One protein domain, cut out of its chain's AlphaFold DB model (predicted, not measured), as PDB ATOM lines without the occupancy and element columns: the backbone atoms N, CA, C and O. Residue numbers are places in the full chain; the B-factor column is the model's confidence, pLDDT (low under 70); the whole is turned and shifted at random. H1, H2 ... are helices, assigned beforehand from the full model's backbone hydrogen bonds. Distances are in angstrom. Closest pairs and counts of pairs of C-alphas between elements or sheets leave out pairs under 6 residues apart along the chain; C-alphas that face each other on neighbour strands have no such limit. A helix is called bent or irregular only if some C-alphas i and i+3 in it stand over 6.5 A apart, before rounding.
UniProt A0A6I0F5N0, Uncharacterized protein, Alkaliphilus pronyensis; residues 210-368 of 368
ATOM      1  N   LEU A 210      21.654  -5.684  44.964       63.12
ATOM      2  CA  LEU A 210      21.094  -4.387  44.592       63.12
ATOM      3  C   LEU A 210      21.985  -3.208  44.969       63.12
ATOM      4  O   LEU A 210      22.000  -2.212  44.247       63.12
ATOM      5  N   ASN A 211      22.787  -3.321  46.028       68.00
ATOM      6  CA  ASN A 211      23.810  -2.325  46.325       68.00
ATOM      7  C   ASN A 211      24.949  -2.376  45.299       68.00
ATOM      8  O   ASN A 211      25.405  -1.321  44.861       68.00
ATOM      9  N   ALA A 212      25.337  -3.566  44.828       69.94
ATOM     10  CA  ALA A 212      26.304  -3.710  43.737       69.94
ATOM     11  C   ALA A 212      25.782  -3.089  42.430       69.94
ATOM     12  O   ALA A 212      26.467  -2.274  41.804       69.94
ATOM     13  N   ASN A 213      24.529  -3.380  42.068       79.25
ATOM     14  CA  ASN A 213      23.883  -2.805  40.891       79.25
ATOM     15  C   ASN A 213      23.717  -1.287  41.012       79.25
ATOM     16  O   ASN A 213      23.994  -0.567  40.056       79.25
ATOM     17  N   ARG A 214      23.338  -0.770  42.188       83.56
ATOM     18  CA  ARG A 214      23.247   0.674  42.451       83.56
ATOM     19  C   ARG A 214      24.597   1.370  42.280       83.56
ATOM     20  O   ARG A 214      24.647   2.420  41.646       83.56
ATOM     21  N   GLN A 215      25.679   0.815  42.828       77.75
ATOM     22  CA  GLN A 215      27.018   1.394  42.666       77.75
ATOM     23  C   GLN A 215      27.473   1.339  41.206       77.75
ATOM     24  O   GLN A 215      27.959   2.336  40.675       77.75
ATOM     25  N   SER A 216      27.234   0.214  40.531       78.62
ATOM     26  CA  SER A 216      27.522   0.052  39.102       78.62
ATOM     27  C   SER A 216      26.735   1.043  38.246       78.62
ATOM     28  O   SER A 216      27.284   1.623  37.317       78.62
ATOM     29  N   PHE A 217      25.476   1.307  38.596       88.38
ATOM     30  CA  PHE A 217      24.641   2.308  37.939       88.38
ATOM     31  C   PHE A 217      25.156   3.734  38.154       88.38
ATOM     32  O   PHE A 217      25.230   4.510  37.205       88.38
ATOM     33  N   ILE A 218      25.553   4.092  39.379       86.38
ATOM     34  CA  ILE A 218      26.153   5.406  39.659       86.38
ATOM     35  C   ILE A 218      27.452   5.584  38.867       86.38
ATOM     36  O   ILE A 218      27.679   6.656  38.300       86.38
ATOM     37  N   LEU A 219      28.283   4.543  38.798       78.69
ATOM     38  CA  LEU A 219      29.522   4.558  38.030       78.69
ATOM     39  C   LEU A 219      29.254   4.685  36.525       78.69
ATOM     40  O   LEU A 219      29.792   5.597  35.907       78.69
ATOM     41  N   LEU A 220      28.348   3.873  35.968       86.19
ATOM     42  CA  LEU A 220      27.882   3.981  34.580       86.19
ATOM     43  C   LEU A 220      27.454   5.409  34.251       86.19
ATOM     44  O   LEU A 220      27.900   5.969  33.256       86.19
ATOM     45  N   MET A 221      26.618   6.013  35.093       91.06
ATOM     46  CA  MET A 221      26.113   7.361  34.849       91.06
ATOM     47  C   MET A 221      27.187   8.439  34.986       91.06
ATOM     48  O   MET A 221      27.097   9.464  34.319       91.06
ATOM     49  N   SER A 222      28.206   8.212  35.812       83.69
ATOM     50  CA  SER A 222      29.340   9.132  35.954       83.69
ATOM     51  C   SER A 222      30.252   9.069  34.726       83.69
ATOM     52  O   SER A 222      30.665  10.108  34.210       83.69
ATOM     53  N   THR A 223      30.512   7.862  34.214       75.75
ATOM     54  CA  THR A 223      31.227   7.648  32.949       75.75
ATOM     55  C   THR A 223      30.436   8.231  31.782       75.75
ATOM     56  O   THR A 223      30.986   8.966  30.970       75.75
ATOM     57  N   PHE A 224      29.130   7.973  31.732       86.25
ATOM     58  CA  PHE A 224      28.243   8.496  30.701       86.25
ATOM     59  C   PHE A 224      28.185  10.031  30.698       86.25
ATOM     60  O   PHE A 224      28.305  10.631  29.631       86.25
ATOM     61  N   ASP A 225      28.069  10.671  31.870       87.50
ATOM     62  CA  ASP A 225      28.172  12.130  32.002       87.50
ATOM     63  C   ASP A 225      29.466  12.630  31.353       87.50
ATOM     64  O   ASP A 225      29.422  13.448  30.435       87.50
ATOM     65  N   ALA A 226      30.615  12.108  31.788       83.69
ATOM     66  CA  ALA A 226      31.914  12.532  31.277       83.69
ATOM     67  C   ALA A 226      32.016  12.351  29.755       83.69
ATOM     68  O   ALA A 226      32.389  13.287  29.051       83.69
ATOM     69  N   THR A 227      31.599  11.194  29.238       84.06
ATOM     70  CA  THR A 227      31.605  10.887  27.805       84.06
ATOM     71  C   THR A 227      30.760  11.872  27.004       84.06
ATOM     72  O   THR A 227      31.245  12.435  26.025       84.06
ATOM     73  N   ILE A 228      29.518  12.136  27.418       90.62
ATOM     74  CA  ILE A 228      28.639  13.065  26.698       90.62
ATOM     75  C   ILE A 228      29.194  14.491  26.741       90.62
ATOM     76  O   ILE A 228      29.154  15.186  25.724       90.62
ATOM     77  N   PHE A 229      29.739  14.938  27.876       91.12
ATOM     78  CA  PHE A 229      30.357  16.262  27.974       91.12
ATOM     79  C   PHE A 229      31.611  16.380  27.101       91.12
ATOM     80  O   PHE A 229      31.730  17.363  26.371       91.12
ATOM     81  N   ASP A 230      32.488  15.376  27.100       87.31
ATOM     82  CA  ASP A 230      33.693  15.349  26.263       87.31
ATOM     83  C   ASP A 230      33.345  15.363  24.769       87.31
ATOM     84  O   ASP A 230      33.910  16.147  24.005       87.31
ATOM     85  N   MET A 231      32.377  14.543  24.344       88.12
ATOM     86  CA  MET A 231      31.903  14.519  22.954       88.12
ATOM     87  C   MET A 231      31.295  15.861  22.549       88.12
ATOM     88  O   MET A 231      31.575  16.371  21.465       88.12
ATOM     89  N   THR A 232      30.500  16.462  23.436       91.56
ATOM     90  CA  THR A 232      29.896  17.777  23.196       91.56
ATOM     91  C   THR A 232      30.957  18.869  23.099       91.56
ATOM     92  O   THR A 232      30.871  19.731  22.225       91.56
ATOM     93  N   LYS A 233      31.972  18.834  23.971       92.00
ATOM     94  CA  LYS A 233      33.093  19.772  23.934       92.00
ATOM     95  C   LYS A 233      33.848  19.656  22.617       92.00
ATOM     96  O   LYS A 233      34.031  20.670  21.952       92.00
ATOM     97  N   GLN A 234      34.210  18.439  22.210       89.94
ATOM     98  CA  GLN A 234      34.898  18.209  20.940       89.94
ATOM     99  C   GLN A 234      34.066  18.718  19.751       89.94
ATOM    100  O   GLN A 234      34.577  19.477  18.929       89.94
ATOM    101  N   LEU A 235      32.776  18.367  19.701       89.56
ATOM    102  CA  LEU A 235      31.848  18.831  18.668       89.56
ATOM    103  C   LEU A 235      31.826  20.364  18.576       89.56
ATOM    104  O   LEU A 235      31.910  20.932  17.488       89.56
ATOM    105  N   LEU A 236      31.706  21.040  19.719       90.31
ATOM    106  CA  LEU A 236      31.646  22.494  19.779       90.31
ATOM    107  C   LEU A 236      32.976  23.165  19.430       90.31
ATOM    108  O   LEU A 236      32.958  24.246  18.857       90.31
ATOM    109  N   GLU A 237      34.117  22.575  19.768       90.75
ATOM    110  CA  GLU A 237      35.417  23.156  19.424       90.75
ATOM    111  C   GLU A 237      35.716  23.045  17.922       90.75
ATOM    112  O   GLU A 237      36.280  23.972  17.340       90.75
ATOM    113  N   GLU A 238      35.300  21.955  17.276       89.56
ATOM    114  CA  GLU A 238      35.537  21.715  15.848       89.56
ATOM    115  C   GLU A 238      34.505  22.421  14.952       89.56
ATOM    116  O   GLU A 238      34.858  22.985  13.914       89.56
ATOM    117  N   HIS A 239      33.241  22.465  15.379       89.56
ATOM    118  CA  HIS A 239      32.117  23.023  14.617       89.56
ATOM    119  C   HIS A 239      31.479  24.237  15.312       89.56
ATOM    120  O   HIS A 239      30.274  24.486  15.210       89.56
ATOM    121  N   PHE A 240      32.300  25.031  16.006       89.88
ATOM    122  CA  PHE A 240      31.881  26.138  16.873       89.88
ATOM    123  C   PHE A 240      30.792  27.029  16.275       89.88
ATOM    124  O   PHE A 240      29.695  27.135  16.819       89.88
ATOM    125  N   TYR A 241      31.053  27.644  15.120       88.31
ATOM    126  CA  TYR A 241      30.122  28.606  14.526       88.31
ATOM    127  C   TYR A 241      28.803  27.980  14.050       88.31
ATOM    128  O   TYR A 241      27.832  28.711  13.863       88.31
ATOM    129  N   GLN A 242      28.757  26.659  13.849       88.81
ATOM    130  CA  GLN A 242      27.545  25.951  13.431       88.81
ATOM    131  C   GLN A 242      26.632  25.662  14.622       88.81
ATOM    132  O   GLN A 242      25.419  25.848  14.522       88.81
ATOM    133  N   TYR A 243      27.207  25.234  15.750       88.69
ATOM    134  CA  TYR A 243      26.419  24.666  16.845       88.69
ATOM    135  C   TYR A 243      26.347  25.524  18.106       88.69
ATOM    136  O   TYR A 243      25.470  25.284  18.932       88.69
ATOM    137  N   ILE A 244      27.189  26.549  18.270       87.38
ATOM    138  CA  ILE A 244      27.267  27.313  19.528       87.38
ATOM    139  C   ILE A 244      25.922  27.904  19.986       87.38
ATOM    140  O   ILE A 244      25.648  27.969  21.184       87.38
ATOM    141  N   SER A 245      25.042  28.260  19.046       86.44
ATOM    142  CA  SER A 245      23.705  28.802  19.323       86.44
ATOM    143  C   SER A 245      22.746  27.809  19.989       86.44
ATOM    144  O   SER A 245      21.789  28.239  20.626       86.44
ATOM    145  N   TYR A 246      22.986  26.501  19.864       86.81
ATOM    146  CA  TYR A 246      22.183  25.471  20.530       86.81
ATOM    147  C   TYR A 246      22.600  25.259  21.988       86.81
ATOM    148  O   TYR A 246      21.793  24.803  22.801       86.81
ATOM    149  N   PHE A 247      23.854  25.575  22.322       85.31
ATOM    150  CA  PHE A 247      24.442  25.268  23.625       85.31
ATOM    151  C   PHE A 247      24.546  26.493  24.530       85.31
ATOM    152  O   PHE A 247      24.303  26.374  25.730       85.31
ATOM    153  N   CYS A 248      24.837  27.676  23.998       83.69
ATOM    154  CA  CYS A 248      24.829  28.899  24.795       83.69
ATOM    155  C   CYS A 248      23.406  29.454  24.966       83.69
ATOM    156  O   CYS A 248      22.502  29.164  24.184       83.69
ATOM    157  N   GLU A 249      23.186  30.251  26.013       76.56
ATOM    158  CA  GLU A 249      21.917  30.965  26.190       76.56
ATOM    159  C   GLU A 249      21.666  31.945  25.035       76.56
ATOM    160  O   GLU A 249      22.608  32.493  24.458       76.56
ATOM    161  N   SER A 250      20.393  32.221  24.733       68.81
ATOM    162  CA  SER A 250      19.991  33.143  23.656       68.81
ATOM    163  C   SER A 250      20.591  34.546  23.795       68.81
ATOM    164  O   SER A 250      20.765  35.252  22.803       68.81
ATOM    165  N   ASP A 251      20.936  34.933  25.024       69.50
ATOM    166  CA  ASP A 251      21.483  36.245  25.355       69.50
ATOM    167  C   ASP A 251      23.017  36.249  25.456       69.50
ATOM    168  O   ASP A 251      23.611  37.296  25.743       69.50
ATOM    169  N   TYR A 252      23.679  35.111  25.196       73.00
ATOM    170  CA  TYR A 252      25.135  35.019  25.204       73.00
ATOM    171  C   TYR A 252      25.724  35.927  24.117       73.00
ATOM    172  O   TYR A 252      25.513  35.744  22.918       73.00
ATOM    173  N   LYS A 253      26.470  36.948  24.550       73.19
ATOM    174  CA  LYS A 253      27.094  37.947  23.676       73.19
ATOM    175  C   LYS A 253      28.577  38.043  23.983       73.19
ATOM    176  O   LYS A 253      28.961  38.596  25.014       73.19
ATOM    177  N   LEU A 254      29.402  37.609  23.036       72.38
ATOM    178  CA  LEU A 254      30.827  37.923  23.035       72.38
ATOM    179  C   LEU A 254      31.003  39.421  22.776       72.38
ATOM    180  O   LEU A 254      30.690  39.924  21.694       72.38
ATOM    181  N   LYS A 255      31.474  40.172  23.779       76.31
ATOM    182  CA  LYS A 255      31.748  41.603  23.595       76.31
ATOM    183  C   LYS A 255      33.085  41.745  22.881       76.31
ATOM    184  O   LYS A 255      34.044  41.065  23.214       76.31
ATOM    185  N   VAL A 256      33.191  42.717  21.975       75.31
ATOM    186  CA  VAL A 256      34.434  43.005  21.227       75.31
ATOM    187  C   VAL A 256      35.652  43.170  22.154       75.31
ATOM    188  O   VAL A 256      36.745  42.720  21.837       75.31
ATOM    189  N   LYS A 257      35.457  43.750  23.345       77.88
ATOM    190  CA  LYS A 257      36.517  43.911  24.353       77.88
ATOM    191  C   LYS A 257      37.066  42.593  24.918       77.88
ATOM    192  O   LYS A 257      38.166  42.590  25.457       77.88
ATOM    193  N   ASP A 258      36.300  41.509  24.842       76.56
ATOM    194  CA  ASP A 258      36.698  40.204  25.366       76.56
ATOM    195  C   ASP A 258      37.631  39.476  24.386       76.56
ATOM    196  O   ASP A 258      38.485  38.720  24.829       76.56
ATOM    197  N   PHE A 259      37.592  39.809  23.088       75.56
ATOM    198  CA  PHE A 259      38.530  39.270  22.091       75.56
ATOM    199  C   PHE A 259      39.987  39.632  22.392       75.56
ATOM    200  O   PHE A 259      40.881  38.832  22.151       75.56
ATOM    201  N   GLY A 260      40.235  40.817  22.962       80.19
ATOM    202  CA  GLY A 260      41.584  41.250  23.341       80.19
ATOM    203  C   GLY A 260      42.187  40.490  24.528       80.19
ATOM    204  O   GLY A 260      43.330  40.759  24.884       80.19
ATOM    205  N   LYS A 261      41.430  39.584  25.165       85.69
ATOM    206  CA  LYS A 261      41.886  38.777  26.308       85.69
ATOM    207  C   LYS A 261      42.506  37.442  25.902       85.69
ATOM    208  O   LYS A 261      43.179  36.839  26.729       85.69
ATOM    209  N   PHE A 262      42.270  36.987  24.675       88.12
ATOM    210  CA  PHE A 262      42.715  35.679  24.196       88.12
ATOM    211  C   PHE A 262      43.905  35.838  23.253       88.12
ATOM    212  O   PHE A 262      43.946  36.771  22.448       88.12
ATOM    213  N   ALA A 263      44.873  34.925  23.326       87.06
ATOM    214  CA  ALA A 263      46.053  34.961  22.470       87.06
ATOM    215  C   ALA A 263      45.717  34.608  21.013       87.06
ATOM    216  O   ALA A 263      46.396  35.061  20.091       87.06
ATOM    217  N   ASN A 264      44.687  33.787  20.791       89.62
ATOM    218  CA  ASN A 264      44.235  33.379  19.464       89.62
ATOM    219  C   ASN A 264      42.758  32.937  19.459       89.62
ATOM    220  O   ASN A 264      42.117  32.815  20.502       89.62
ATOM    221  N   ASN A 265      42.222  32.686  18.258       87.12
ATOM    222  CA  ASN A 265      40.828  32.270  18.073       87.12
ATOM    223  C   ASN A 265      40.514  30.915  18.728       87.12
ATOM    224  O   ASN A 265      39.416  30.731  19.238       87.12
ATOM    225  N   GLN A 266      41.468  29.981  18.744       90.50
ATOM    226  CA  GLN A 266      41.258  28.656  19.331       90.50
ATOM    227  C   GLN A 266      41.083  28.740  20.850       90.50
ATOM    228  O   GLN A 266      40.213  28.086  21.415       90.50
ATOM    229  N   GLU A 267      41.874  29.588  21.505       90.69
ATOM    230  CA  GLU A 267      41.753  29.848  22.938       90.69
ATOM    231  C   GLU A 267      40.418  30.520  23.280       90.69
ATOM    232  O   GLU A 267      39.797  30.176  24.284       90.69
ATOM    233  N   MET A 268      39.946  31.442  22.434       90.62
ATOM    234  CA  MET A 268      38.615  32.033  22.586       90.62
ATOM    235  C   MET A 268      37.521  30.965  22.462       90.62
ATOM    236  O   MET A 268      36.655  30.894  23.329       90.62
ATOM    237  N   ILE A 269      37.576  30.125  21.421       91.31
ATOM    238  CA  ILE A 269      36.608  29.041  21.199       91.31
ATOM    239  C   ILE A 269      36.569  28.116  22.414       91.31
ATOM    240  O   ILE A 269      35.505  27.943  22.998       91.31
ATOM    241  N   SER A 270      37.717  27.586  22.841       91.75
ATOM    242  CA  SER A 270      37.775  26.632  23.954       91.75
ATOM    243  C   SER A 270      37.237  27.237  25.258       91.75
ATOM    244  O   SER A 270      36.419  26.618  25.938       91.75
ATOM    245  N   ASN A 271      37.580  28.499  25.563       90.38
ATOM    246  CA  ASN A 271      37.033  29.190  26.736       90.38
ATOM    247  C   ASN A 271      35.517  29.403  26.645       90.38
ATOM    248  O   ASN A 271      34.809  29.172  27.623       90.38
ATOM    249  N   THR A 272      35.000  29.831  25.490       89.38
ATOM    250  CA  THR A 272      33.555  30.010  25.297       89.38
ATOM    251  C   THR A 272      32.804  28.684  25.409       89.38
ATOM    252  O   THR A 272      31.745  28.634  26.034       89.38
ATOM    253  N   VAL A 273      33.350  27.603  24.849       91.44
ATOM    254  CA  VAL A 273      32.771  26.261  24.969       91.44
ATOM    255  C   VAL A 273      32.720  25.827  26.432       91.44
ATOM    256  O   VAL A 273      31.659  25.417  26.904       91.44
ATOM    257  N   ASP A 274      33.811  25.999  27.180       91.12
ATOM    258  CA  ASP A 274      33.852  25.679  28.608       91.12
ATOM    259  C   ASP A 274      32.848  26.511  29.421       91.12
ATOM    260  O   ASP A 274      32.188  25.980  30.315       91.12
ATOM    261  N   GLU A 275      32.694  27.804  29.125       88.88
ATOM    262  CA  GLU A 275      31.680  28.649  29.766       88.88
ATOM    263  C   GLU A 275      30.256  28.156  29.488       88.88
ATOM    264  O   GLU A 275      29.456  28.053  30.423       88.88
ATOM    265  N   CYS A 276      29.941  27.821  28.235       88.69
ATOM    266  CA  CYS A 276      28.601  27.370  27.873       88.69
ATOM    267  C   CYS A 276      28.290  25.975  28.430       88.69
ATOM    268  O   CYS A 276      27.162  25.745  28.865       88.69
ATOM    269  N   LEU A 277      29.269  25.064  28.496       90.19
ATOM    270  CA  LEU A 277      29.073  23.724  29.062       90.19
ATOM    271  C   LEU A 277      28.998  23.718  30.592       90.19
ATOM    272  O   LEU A 277      28.209  22.952  31.141       90.19
ATOM    273  N   LYS A 278      29.728  24.595  31.296       87.81
ATOM    274  CA  LYS A 278      29.678  24.693  32.773       87.81
ATOM    275  C   LYS A 278      28.277  24.937  33.335       87.81
ATOM    276  O   LYS A 278      28.023  24.613  34.490       87.81
ATOM    277  N   GLN A 279      27.389  25.537  32.549       84.25
ATOM    278  CA  GLN A 279      26.022  25.858  32.960       84.25
ATOM    279  C   GLN A 279      25.007  24.765  32.600       84.25
ATOM    280  O   GLN A 279      23.812  24.938  32.845       84.25
ATOM    281  N   LYS A 280      25.443  23.659  31.988       89.75
ATOM    282  CA  LYS A 280      24.557  22.580  31.544       89.75
ATOM    283  C   LYS A 280      24.638  21.386  32.473       89.75
ATOM    284  O   LYS A 280      25.693  21.052  32.997       89.75
ATOM    285  N   TYR A 281      23.510  20.702  32.605       91.94
ATOM    286  CA  TYR A 281      23.441  19.353  33.150       91.94
ATOM    287  C   TYR A 281      23.285  18.337  32.014       91.94
ATOM    288  O   TYR A 281      22.859  18.689  30.911       91.94
ATOM    289  N   LEU A 282      23.536  17.052  32.293       91.12
ATOM    290  CA  LEU A 282      23.349  15.966  31.320       91.12
ATOM    291  C   LEU A 282      21.968  16.028  30.641       91.12
ATOM    292  O   LEU A 282      21.862  15.946  29.419       91.12
ATOM    293  N   LYS A 283      20.902  16.242  31.424       91.75
ATOM    294  CA  LYS A 283      19.528  16.381  30.912       91.75
ATOM    295  C   LYS A 283      19.372  17.500  29.874       91.75
ATOM    296  O   LYS A 283      18.506  17.411  29.007       91.75
ATOM    297  N   ASP A 284      20.170  18.560  29.973       92.62
ATOM    298  CA  ASP A 284      20.129  19.683  29.041       92.62
ATOM    299  C   ASP A 284      20.851  19.312  27.749       92.62
ATOM    300  O   ASP A 284      20.319  19.562  26.670       92.62
ATOM    301  N   LEU A 285      21.986  18.612  27.848       93.31
ATOM    302  CA  LEU A 285      22.690  18.069  26.684       93.31
ATOM    303  C   LEU A 285      21.817  17.064  25.920       93.31
ATOM    304  O   LEU A 285      21.667  17.188  24.708       93.31
ATOM    305  N   ILE A 286      21.140  16.142  26.613       92.69
ATOM    306  CA  ILE A 286      20.200  15.187  25.993       92.69
ATOM    307  C   ILE A 286      19.076  15.924  25.241       92.69
ATOM    308  O   ILE A 286      18.708  15.540  24.130       92.69
ATOM    309  N   LYS A 287      18.522  17.002  25.812       92.31
ATOM    310  CA  LYS A 287      17.509  17.827  25.128       92.31
ATOM    311  C   LYS A 287      18.071  18.521  23.889       92.31
ATOM    312  O   LYS A 287      17.365  18.602  22.889       92.31
ATOM    313  N   ILE A 288      19.307  19.010  23.945       91.81
ATOM    314  CA  ILE A 288      19.961  19.634  22.792       91.81
ATOM    315  C   ILE A 288      20.172  18.600  21.682       91.81
ATOM    316  O   ILE A 288      19.752  18.845  20.557       91.81
ATOM    317  N   TYR A 289      20.693  17.410  21.997       91.69
ATOM    318  CA  TYR A 289      20.842  16.322  21.021       91.69
ATOM    319  C   TYR A 289      19.510  15.864  20.421       91.69
ATOM    320  O   TYR A 289      19.443  15.506  19.247       91.69
ATOM    321  N   LYS A 290      18.417  15.934  21.184       91.19
ATOM    322  CA  LYS A 290      17.073  15.747  20.631       91.19
ATOM    323  C   LYS A 290      16.691  16.842  19.635       91.19
ATOM    324  O   LYS A 290      16.109  16.522  18.610       91.19
ATOM    325  N   ASN A 291      16.991  18.104  19.930       88.75
ATOM    326  CA  ASN A 291      16.676  19.226  19.038       88.75
ATOM    327  C   ASN A 291      17.560  19.264  17.781       88.75
ATOM    328  O   ASN A 291      17.171  19.873  16.792       88.75
ATOM    329  N   LEU A 292      18.733  18.629  17.826       87.19
ATOM    330  CA  LEU A 292      19.629  18.419  16.686       87.19
ATOM    331  C   LEU A 292      19.262  17.166  15.862       87.19
ATOM    332  O   LEU A 292      20.056  16.723  15.038       87.19
ATOM    333  N   ASP A 293      18.092  16.568  16.112       85.25
ATOM    334  CA  ASP A 293      17.598  15.339  15.476       85.25
ATOM    335  C   ASP A 293      18.523  14.108  15.627       85.25
ATOM    336  O   ASP A 293      18.352  13.092  14.951       85.25
ATOM    337  N   VAL A 294      19.464  14.133  16.580       85.06
ATOM    338  CA  VAL A 294      20.289  12.964  16.948       85.06
ATOM    339  C   VAL A 294      19.440  11.921  17.683       85.06
ATOM    340  O   VAL A 294      19.604  10.712  17.521       85.06
ATOM    341  N   LEU A 295      18.465  12.387  18.475       81.38
ATOM    342  CA  LEU A 295      17.537  11.551  19.244       81.38
ATOM    343  C   LEU A 295      16.112  11.586  18.680       81.38
ATOM    344  O   LEU A 295      15.155  11.904  19.389       81.38
ATOM    345  N   ASN A 296      15.944  11.170  17.424       73.81
ATOM    346  CA  ASN A 296      14.617  11.059  16.795       73.81
ATOM    347  C   ASN A 296      13.721   9.973  17.423       73.81
ATOM    348  O   ASN A 296      12.507   9.943  17.216       73.81
ATOM    349  N   ASN A 297      14.294   9.085  18.241       80.69
ATOM    350  CA  ASN A 297      13.544   8.070  18.968       80.69
ATOM    351  C   ASN A 297      12.998   8.626  20.300       80.69
ATOM    352  O   ASN A 297      13.717   8.764  21.292       80.69
ATOM    353  N   LYS A 298      11.682   8.882  20.341       84.31
ATOM    354  CA  LYS A 298      10.962   9.364  21.535       84.31
ATOM    355  C   LYS A 298      11.087   8.429  22.745       84.31
ATOM    356  O   LYS A 298      11.029   8.917  23.873       84.31
ATOM    357  N   ILE A 299      11.221   7.121  22.525       87.00
ATOM    358  CA  ILE A 299      11.382   6.124  23.593       87.00
ATOM    359  C   ILE A 299      12.759   6.296  24.233       87.00
ATOM    360  O   ILE A 299      12.836   6.525  25.436       87.00
ATOM    361  N   LEU A 300      13.819   6.315  23.418       88.81
ATOM    362  CA  LEU A 300      15.194   6.527  23.885       88.81
ATOM    363  C   LEU A 300      15.323   7.825  24.693       88.81
ATOM    364  O   LEU A 300      15.825   7.809  25.810       88.81
ATOM    365  N   PHE A 301      14.786   8.937  24.177       92.38
ATOM    366  CA  PHE A 301      14.799  10.213  24.897       92.38
ATOM    367  C   PHE A 301      14.127  10.120  26.275       92.38
ATOM    368  O   PHE A 301      14.667  10.617  27.260       92.38
ATOM    369  N   LYS A 302      12.943   9.497  26.363       92.38
ATOM    370  CA  LYS A 302      12.229   9.359  27.640       92.38
ATOM    371  C   LYS A 302      13.011   8.510  28.642       92.38
ATOM    372  O   LYS A 302      13.088   8.909  29.799       92.38
ATOM    373  N   ASN A 303      13.585   7.392  28.200       94.19
ATOM    374  CA  ASN A 303      14.361   6.508  29.068       94.19
ATOM    375  C   ASN A 303      15.629   7.193  29.582       94.19
ATOM    376  O   ASN A 303      15.884   7.161  30.775       94.19
ATOM    377  N   LEU A 304      16.367   7.907  28.729       94.44
ATOM    378  CA  LEU A 304      17.560   8.646  29.161       94.44
ATOM    379  C   LEU A 304      17.241   9.740  30.190       94.44
ATOM    380  O   LEU A 304      17.999   9.951  31.136       94.44
ATOM    381  N   MET A 305      16.104  10.424  30.032       94.25
ATOM    382  CA  MET A 305      15.643  11.406  31.015       94.25
ATOM    383  C   MET A 305      15.274  10.749  32.351       94.25
ATOM    384  O   MET A 305      15.634  11.279  33.402       94.25
ATOM    385  N   GLU A 306      14.588   9.603  32.324       94.88
ATOM    386  CA  GLU A 306      14.240   8.855  33.538       94.88
ATOM    387  C   GLU A 306      15.491   8.313  34.241       94.88
ATOM    388  O   GLU A 306      15.658   8.557  35.433       94.88
ATOM    389  N   ILE A 307      16.425   7.720  33.496       95.31
ATOM    390  CA  ILE A 307      17.724   7.253  33.990       95.31
ATOM    391  C   ILE A 307      18.504   8.395  34.653       95.31
ATOM    392  O   ILE A 307      18.989   8.253  35.781       95.31
ATOM    393  N   SER A 308      18.578   9.559  33.998       93.94
ATOM    394  CA  SER A 308      19.240  10.738  34.563       93.94
ATOM    395  C   SER A 308      18.576  11.204  35.861       93.94
ATOM    396  O   SER A 308      19.283  11.605  36.787       93.94
ATOM    397  N   ASN A 309      17.243  11.177  35.941       92.31
ATOM    398  CA  ASN A 309      16.518  11.581  37.145       92.31
ATOM    399  C   ASN A 309      16.693  10.559  38.270       92.31
ATOM    400  O   ASN A 309      16.986  10.946  39.400       92.31
ATOM    401  N   ARG A 310      16.600   9.261  37.962       93.56
ATOM    402  CA  ARG A 310      16.803   8.184  38.932       93.56
ATOM    403  C   ARG A 310      18.200   8.246  39.545       93.56
ATOM    404  O   ARG A 310      18.339   8.130  40.761       93.56
ATOM    405  N   ARG A 311      19.237   8.526  38.748       92.19
ATOM    406  CA  ARG A 311      20.597   8.760  39.264       92.19
ATOM    407  C   ARG A 311      20.646   9.866  40.314       92.19
ATOM    408  O   ARG A 311      21.279   9.678  41.349       92.19
ATOM    409  N   ASN A 312      19.963  10.988  40.090       89.75
ATOM    410  CA  ASN A 312      19.941  12.090  41.056       89.75
ATOM    411  C   ASN A 312      19.287  11.667  42.379       89.75
ATOM    412  O   ASN A 312      19.799  11.997  43.447       89.75
ATOM    413  N   VAL A 313      18.215  10.874  42.313       90.88
ATOM    414  CA  VAL A 313      17.564  10.307  43.503       90.88
ATOM    415  C   VAL A 313      18.520   9.376  44.262       90.88
ATOM    416  O   VAL A 313      18.648   9.477  45.483       90.88
ATOM    417  N   HIS A 314      19.275   8.516  43.573       85.88
ATOM    418  CA  HIS A 314      20.257   7.645  44.235       85.88
ATOM    419  C   HIS A 314      21.447   8.376  44.849       85.88
ATOM    420  O   HIS A 314      21.977   7.894  45.856       85.88
ATOM    421  N   LEU A 315      21.866   9.497  44.256       82.44
ATOM    422  CA  LEU A 315      22.963  10.319  44.765       82.44
ATOM    423  C   LEU A 315      22.546  11.190  45.952       82.44
ATOM    424  O   LEU A 315      23.312  11.323  46.902       82.44
ATOM    425  N   HIS A 316      21.355  11.791  45.908       83.88
ATOM    426  CA  HIS A 316      20.964  12.836  46.861       83.88
ATOM    427  C   HIS A 316      19.913  12.400  47.883       83.88
ATOM    428  O   HIS A 316      19.785  13.036  48.927       83.88
ATOM    429  N   LYS A 317      19.155  11.338  47.591       82.38
ATOM    430  CA  LYS A 317      18.022  10.851  48.399       82.38
ATOM    431  C   LYS A 317      18.132   9.363  48.727       82.38
ATOM    432  O   LYS A 317      17.146   8.725  49.081       82.38
ATOM    433  N   SER A 318      19.321   8.783  48.571       79.00
ATOM    434  CA  SER A 318      19.583   7.361  48.827       79.00
ATOM    435  C   SER A 318      18.661   6.395  48.067       79.00
ATOM    436  O   SER A 318      18.504   5.253  48.482       79.00
ATOM    437  N   GLY A 319      18.090   6.818  46.934       83.75
ATOM    438  CA  GLY A 319      17.182   5.998  46.124       83.75
ATOM    439  C   GLY A 319      15.701   6.111  46.498       83.75
ATOM    440  O   GLY A 319      14.888   5.439  45.877       83.75
ATOM    441  N   VAL A 320      15.337   6.951  47.470       84.31
ATOM    442  CA  VAL A 320      13.941   7.177  47.876       84.31
ATOM    443  C   VAL A 320      13.321   8.295  47.036       84.31
ATOM    444  O   VAL A 320      13.885   9.387  46.962       84.31
ATOM    445  N   CYS A 321      12.173   8.027  46.408       88.31
ATOM    446  CA  CYS A 321      11.457   8.985  45.567       88.31
ATOM    447  C   CYS A 321      11.096  10.261  46.329       88.31
ATOM    448  O   CYS A 321      10.520  10.197  47.416       88.31
ATOM    449  N   ASP A 322      11.349  11.405  45.699       87.31
ATOM    450  CA  ASP A 322      10.885  12.718  46.131       87.31
ATOM    451  C   ASP A 322       9.908  13.323  45.112       87.31
ATOM    452  O   ASP A 322       9.788  12.857  43.976       87.31
ATOM    453  N   GLU A 323       9.217  14.394  45.507       89.25
ATOM    454  CA  GLU A 323       8.267  15.123  44.654       89.25
ATOM    455  C   GLU A 323       8.875  15.524  43.291       89.25
ATOM    456  O   GLU A 323       8.213  15.488  42.246       89.25
ATOM    457  N   GLN A 324      10.171  15.854  43.273       87.88
ATOM    458  CA  GLN A 324      10.880  16.220  42.051       87.88
ATOM    459  C   GLN A 324      10.952  15.050  41.061       87.88
ATOM    460  O   GLN A 324      10.743  15.259  39.861       87.88
ATOM    461  N   TYR A 325      11.227  13.831  41.530       89.56
ATOM    462  CA  TYR A 325      11.197  12.634  40.692       89.56
ATOM    463  C   TYR A 325       9.781  12.333  40.184       89.56
ATOM    464  O   TYR A 325       9.598  12.102  38.986       89.56
ATOM    465  N   ILE A 326       8.771  12.405  41.059       89.12
ATOM    466  CA  ILE A 326       7.370  12.101  40.711       89.12
ATOM    467  C   ILE A 326       6.878  12.965  39.553       89.12
ATOM    468  O   ILE A 326       6.251  12.473  38.612       89.12
ATOM    469  N   THR A 327       7.215  14.250  39.589       86.12
ATOM    470  CA  THR A 327       6.810  15.226  38.573       86.12
ATOM    471  C   THR A 327       7.650  15.163  37.291       86.12
ATOM    472  O   THR A 327       7.282  15.773  36.284       86.12
ATOM    473  N   SER A 328       8.754  14.404  37.276       82.69
ATOM    474  CA  SER A 328       9.760  14.443  36.209       82.69
ATOM    475  C   SER A 328      10.071  13.062  35.623       82.69
ATOM    476  O   SER A 328      10.975  12.367  36.077       82.69
ATOM    477  N   PHE A 329       9.421  12.713  34.507       79.50
ATOM    478  CA  PHE A 329       9.705  11.479  33.749       79.50
ATOM    479  C   PHE A 329       9.588  10.187  34.587       79.50
ATOM    480  O   PHE A 329      10.333   9.239  34.368       79.50
ATOM    481  N   ASN A 330       8.613  10.125  35.499       85.12
ATOM    482  CA  ASN A 330       8.256   8.928  36.267       85.12
ATOM    483  C   ASN A 330       7.615   7.850  35.367       85.12
ATOM    484  O   ASN A 330       6.395   7.706  35.301       85.12
ATOM    485  N   LEU A 331       8.439   7.109  34.621       88.88
ATOM    486  CA  LEU A 331       7.964   6.075  33.688       88.88
ATOM    487  C   LEU A 331       7.391   4.841  34.396       88.88
ATOM    488  O   LEU A 331       6.611   4.104  33.798       88.88
ATOM    489  N   PHE A 332       7.754   4.634  35.661       87.00
ATOM    490  CA  PHE A 332       7.402   3.448  36.443       87.00
ATOM    491  C   PHE A 332       6.241   3.684  37.415       87.00
ATOM    492  O   PHE A 332       5.949   2.807  38.219       87.00
ATOM    493  N   SER A 333       5.576   4.845  37.327       88.50
ATOM    494  CA  SER A 333       4.421   5.216  38.161       88.50
ATOM    495  C   SER A 333       4.669   5.019  39.662       88.50
ATOM    496  O   SER A 333       3.810   4.519  40.381       88.50
ATOM    497  N   LYS A 334       5.873   5.376  40.117       88.44
ATOM    498  CA  LYS A 334       6.256   5.338  41.532       88.44
ATOM    499  C   LYS A 334       5.575   6.457  42.311       88.44
ATOM    500  O   LYS A 334       5.224   7.468  41.705       88.44
ATOM    501  N   ASN A 335       5.418   6.271  43.615       88.81
ATOM    502  CA  ASN A 335       4.900   7.260  44.557       88.81
ATOM    503  C   ASN A 335       6.031   7.857  45.406       88.81
ATOM    504  O   ASN A 335       7.135   7.315  45.472       88.81
ATOM    505  N   GLU A 336       5.775   9.000  46.040       86.19
ATOM    506  CA  GLU A 336       6.730   9.594  46.981       86.19
ATOM    507  C   GLU A 336       7.007   8.626  48.142       86.19
ATOM    508  O   GLU A 336       6.097   7.969  48.643       86.19
ATOM    509  N   GLY A 337       8.274   8.508  48.549       78.88
ATOM    510  CA  GLY A 337       8.700   7.533  49.556       78.88
ATOM    511  C   GLY A 337       9.005   6.133  49.012       78.88
ATOM    512  O   GLY A 337       9.678   5.368  49.703       78.88
ATOM    513  N   ASP A 338       8.612   5.806  47.774       83.31
ATOM    514  CA  ASP A 338       8.976   4.525  47.163       83.31
ATOM    515  C   ASP A 338      10.489   4.425  46.944       83.31
ATOM    516  O   ASP A 338      11.147   5.374  46.503       83.31
ATOM    517  N   PHE A 339      11.041   3.229  47.145       84.31
ATOM    518  CA  PHE A 339      12.412   2.943  46.748       84.31
ATOM    519  C   PHE A 339      12.511   2.682  45.236       84.31
ATOM    520  O   PHE A 339      11.818   1.829  44.665       84.31
ATOM    521  N   LEU A 340      13.409   3.413  44.578       88.75
ATOM    522  CA  LEU A 340      13.781   3.207  43.185       88.75
ATOM    523  C   LEU A 340      14.823   2.102  43.099       88.75
ATOM    524  O   LEU A 340      16.017   2.349  43.093       88.75
ATOM    525  N   GLU A 341      14.383   0.858  43.012       87.62
ATOM    526  CA  GLU A 341      15.316  -0.251  42.849       87.62
ATOM    527  C   GLU A 341      16.134  -0.128  41.545       87.62
ATOM    528  O   GLU A 341      15.590   0.192  40.482       87.62
ATOM    529  N   ILE A 342      17.439  -0.415  41.633       88.25
ATOM    530  CA  ILE A 342      18.308  -0.678  40.481       88.25
ATOM    531  C   ILE A 342      18.477  -2.191  40.370       88.25
ATOM    532  O   ILE A 342      19.431  -2.775  40.887       88.25
ATOM    533  N   SER A 343      17.513  -2.833  39.716       88.12
ATOM    534  CA  SER A 343      17.616  -4.251  39.387       88.12
ATOM    535  C   SER A 343      18.662  -4.474  38.294       88.12
ATOM    536  O   SER A 343      19.028  -3.551  37.563       88.12
ATOM    537  N   GLU A 344      19.120  -5.714  38.138       83.56
ATOM    538  CA  GLU A 344      20.040  -6.088  37.057       83.56
ATOM    539  C   GLU A 344      19.461  -5.723  35.684       83.56
ATOM    540  O   GLU A 344      20.127  -5.087  34.874       83.56
ATOM    541  N   ASN A 345      18.181  -6.024  35.452       91.69
ATOM    542  CA  ASN A 345      17.506  -5.667  34.208       91.69
ATOM    543  C   ASN A 345      17.468  -4.145  33.996       91.69
ATOM    544  O   ASN A 345      17.677  -3.666  32.885       91.69
ATOM    545  N   TYR A 346      17.215  -3.363  35.049       94.31
ATOM    546  CA  TYR A 346      17.242  -1.906  34.936       94.31
ATOM    547  C   TYR A 346      18.651  -1.394  34.590       94.31
ATOM    548  O   TYR A 346      18.795  -0.532  33.721       94.31
ATOM    549  N   LEU A 347      19.689  -1.944  35.228       89.50
ATOM    550  CA  LEU A 347      21.083  -1.608  34.942       89.50
ATOM    551  C   LEU A 347      21.454  -1.940  33.491       89.50
ATOM    552  O   LEU A 347      21.967  -1.069  32.797       89.50
ATOM    553  N   MET A 348      21.144  -3.147  33.015       88.81
ATOM    554  CA  MET A 348      21.452  -3.567  31.643       88.81
ATOM    555  C   MET A 348      20.733  -2.702  30.607       88.81
ATOM    556  O   MET A 348      21.374  -2.175  29.705       88.81
ATOM    557  N   ASN A 349      19.438  -2.434  30.798       94.69
ATOM    558  CA  ASN A 349      18.715  -1.513  29.917       94.69
ATOM    559  C   ASN A 349      19.323  -0.100  29.943       94.69
ATOM    560  O   ASN A 349      19.345   0.585  28.923       94.69
ATOM    561  N   SER A 350      19.814   0.356  31.100       94.25
ATOM    562  CA  SER A 350      20.482   1.659  31.204       94.25
ATOM    563  C   SER A 350      21.788   1.691  30.412       94.25
ATOM    564  O   SER A 350      22.059   2.697  29.763       94.25
ATOM    565  N   ILE A 351      22.567   0.604  30.431       88.00
ATOM    566  CA  ILE A 351      23.769   0.457  29.600       88.00
ATOM    567  C   ILE A 351      23.384   0.557  28.126       88.00
ATOM    568  O   ILE A 351      23.925   1.411  27.432       88.00
ATOM    569  N   ASP A 352      22.399  -0.224  27.681       92.12
ATOM    570  CA  ASP A 352      21.962  -0.236  26.283       92.12
ATOM    571  C   ASP A 352      21.521   1.158  25.819       92.12
ATOM    572  O   ASP A 352      21.975   1.647  24.786       92.12
ATOM    573  N   TYR A 353      20.698   1.856  26.609       94.31
ATOM    574  CA  TYR A 353      20.258   3.207  26.258       94.31
ATOM    575  C   TYR A 353      21.402   4.227  26.241       94.31
ATOM    576  O   TYR A 353      21.402   5.104  25.372       94.31
ATOM    577  N   CYS A 354      22.352   4.144  27.176       89.75
ATOM    578  CA  CYS A 354      23.526   5.019  27.215       89.75
ATOM    579  C   CYS A 354      24.468   4.757  26.028       89.75
ATOM    580  O   CYS A 354      24.925   5.709  25.395       89.75
ATOM    581  N   SER A 355      24.708   3.495  25.678       85.94
ATOM    582  CA  SER A 355      25.504   3.121  24.507       85.94
ATOM    583  C   SER A 355      24.832   3.575  23.210       85.94
ATOM    584  O   SER A 355      25.469   4.229  22.388       85.94
ATOM    585  N   ASP A 356      23.522   3.352  23.069       90.31
ATOM    586  CA  ASP A 356      22.741   3.747  21.892       90.31
ATOM    587  C   ASP A 356      22.871   5.240  21.562       90.31
ATOM    588  O   ASP A 356      22.981   5.621  20.394       90.31
ATOM    589  N   ILE A 357      22.810   6.118  22.570       90.69
ATOM    590  CA  ILE A 357      22.975   7.559  22.341       90.69
ATOM    591  C   ILE A 357      24.422   7.920  22.015       90.69
ATOM    592  O   ILE A 357      24.623   8.751  21.132       90.69
ATOM    593  N   VAL A 358      25.417   7.306  22.663       88.19
ATOM    594  CA  VAL A 358      26.831   7.533  22.321       88.19
ATOM    595  C   VAL A 358      27.072   7.173  20.856       88.19
ATOM    596  O   VAL A 358      27.569   8.011  20.102       88.19
ATOM    597  N   THR A 359      26.632   5.991  20.418       87.38
ATOM    598  CA  THR A 359      26.734   5.561  19.019       87.38
ATOM    599  C   THR A 359      26.041   6.543  18.081       87.38
ATOM    600  O   THR A 359      26.650   6.990  17.115       87.38
ATOM    601  N   LYS A 360      24.810   6.968  18.391       89.81
ATOM    602  CA  LYS A 360      24.077   7.927  17.548       89.81
ATOM    603  C   LYS A 360      24.749   9.286  17.446       89.81
ATOM    604  O   LYS A 360      24.700   9.894  16.382       89.81
ATOM    605  N   ILE A 361      25.366   9.778  18.520       87.31
ATOM    606  CA  ILE A 361      26.120  11.034  18.473       87.31
ATOM    607  C   ILE A 361      27.349  10.871  17.571       87.31
ATOM    608  O   ILE A 361      27.622  11.765  16.772       87.31
ATOM    609  N   VAL A 362      28.065   9.742  17.657       86.12
ATOM    610  CA  VAL A 362      29.203   9.451  16.768       86.12
ATOM    611  C   VAL A 362      28.753   9.362  15.310       86.12
ATOM    612  O   VAL A 362      29.329  10.033  14.461       86.12
ATOM    613  N   GLU A 363      27.709   8.586  15.017       88.38
ATOM    614  CA  GLU A 363      27.160   8.435  13.664       88.38
ATOM    615  C   GLU A 363      26.704   9.775  13.086       88.38
ATOM    616  O   GLU A 363      27.027  10.111  11.949       88.38
ATOM    617  N   TRP A 364      25.977  10.565  13.876       89.19
ATOM    618  CA  TRP A 364      25.520  11.885  13.464       89.19
ATOM    619  C   TRP A 364      26.689  12.834  13.181       89.19
ATOM    620  O   TRP A 364      26.645  13.563  12.193       89.19
ATOM    621  N   TYR A 365      27.740  12.791  14.001       84.81
ATOM    622  CA  TYR A 365      28.955  13.575  13.791       84.81
ATOM    623  C   TYR A 365      29.754  13.123  12.563       84.81
ATOM    624  O   TYR A 365      30.373  13.940  11.906       84.81
ATOM    625  N   GLU A 366      29.756  11.839  12.204       83.56
ATOM    626  CA  GLU A 366      30.447  11.382  10.986       83.56
ATOM    627  C   GLU A 366      29.730  11.796   9.693       83.56
ATOM    628  O   GLU A 366      30.337  11.806   8.620       83.56
ATOM    629  N   LEU A 367      28.438  12.117   9.785       82.50
ATOM    630  CA  LEU A 367      27.599  12.496   8.650       82.50
ATOM    631  C   LEU A 367      27.534  14.011   8.400       82.50
ATOM    632  O   LEU A 367      27.061  14.405   7.330       82.50
ATOM    633  N   ASN A 368      27.974  14.844   9.349       72.12
ATOM    634  CA  ASN A 368      27.874  16.311   9.310       72.12
ATOM    635  C   ASN A 368      29.220  16.963   9.610       72.12
ATOM    636  O   ASN A 368      29.515  18.010   8.986       72.12
TER     637      ASN A 368
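This is residues 210 to 368 of the 368 residues of an uncharacterized protein of Alkaliphilus pronyensis (UniProt A0A6I0F5N0). Two long helices, H1 and H8, run side by side the same way, and the helical hairpin of H5 and H6 packs across one side of this pair. H4 packs on the last part of H1 and carries the length onward, with H2 beside H4 and the short H3 at that far end; short H7 lies by H6 toward the other end. The printed part has 159 residues with eight named helices, H1 to H8 in chain order, and no named strand: all helix. It is elongated, spanning 54 by 31 by 26 A, and only just compact, close to loose, with a radius of gyration of the C-alphas of 17.8 A.

H1, residues 210 to 238, touches H8, residues 344 to 367, the same way at a shallow tilt of 9 degrees; their closest C-alphas, of Phe 217 and Leu 347, are 6.1 A apart. H6, residues 298 to 316, touches H1 with residues 308 to 315 alone, at a steep tilt of 61 degrees, closest at C-alphas 218 and 311, 6.5 A. H6 also touches H8, with residues 300 to 307 alone, closest at C-alphas 300 and 353, 6.5 A. H5, residues 282 to 291, forms a hairpin with H6, at a shallow tilt of 11 degrees, opposite ways; C-alphas 283 and 305 are closest, 6.3 A. H5 touches residues 225 to 229 of H1, closest at C-alphas 282 and 225, 6.2 A. H4, residues 265 to 278, touches residues 229 to 237 of H1, closest at C-alphas 270 and 237, 6.2 A; the tilt of 32 degrees is shallow, only just short of steep. H2, residues 240 to 247, touches H4, closest at C-alphas 247 and 276, 6.3 A; H2 is irregular, with C-alphas 242 and 245 7.6 A apart. H3, residues 256 to 259, is close to but not clearly touching H4, C-alphas 259 and 268 being closest at 7.3 A. H7, residues 323 to 326, only just touches H6, with 3 pairs of C-alphas within 8 A, closest at C-alphas 325 and 309, 6.5 A. Every O i to N i+4 pair is within hydrogen-bond range in H1, H4, H5, H6 and H8; H2 has 1 of 4, beside 3 of 5 O i to N i+3 pairs, and H3 and H7 are too short for an i+4 pair.

H1 begins at C-alpha 210 (21.094, -4.387, 44.592) and is 41.4 A long from first to last C-alpha. H8 measures 34.8 A and ends at C-alpha 367 (27.599, 12.496, 8.650). H6 measures 27.4 A and H4 19.9 A.

The C-alphas farthest apart, of Leu 210 and Lys 257, are 54.6 A apart. The printed part has no cut. The link from H7 to H8, residues 327 to 343, is long. Mean pLDDT of the printed part is 86.5; residues 210 to 212 and 250 to 251 are under 70.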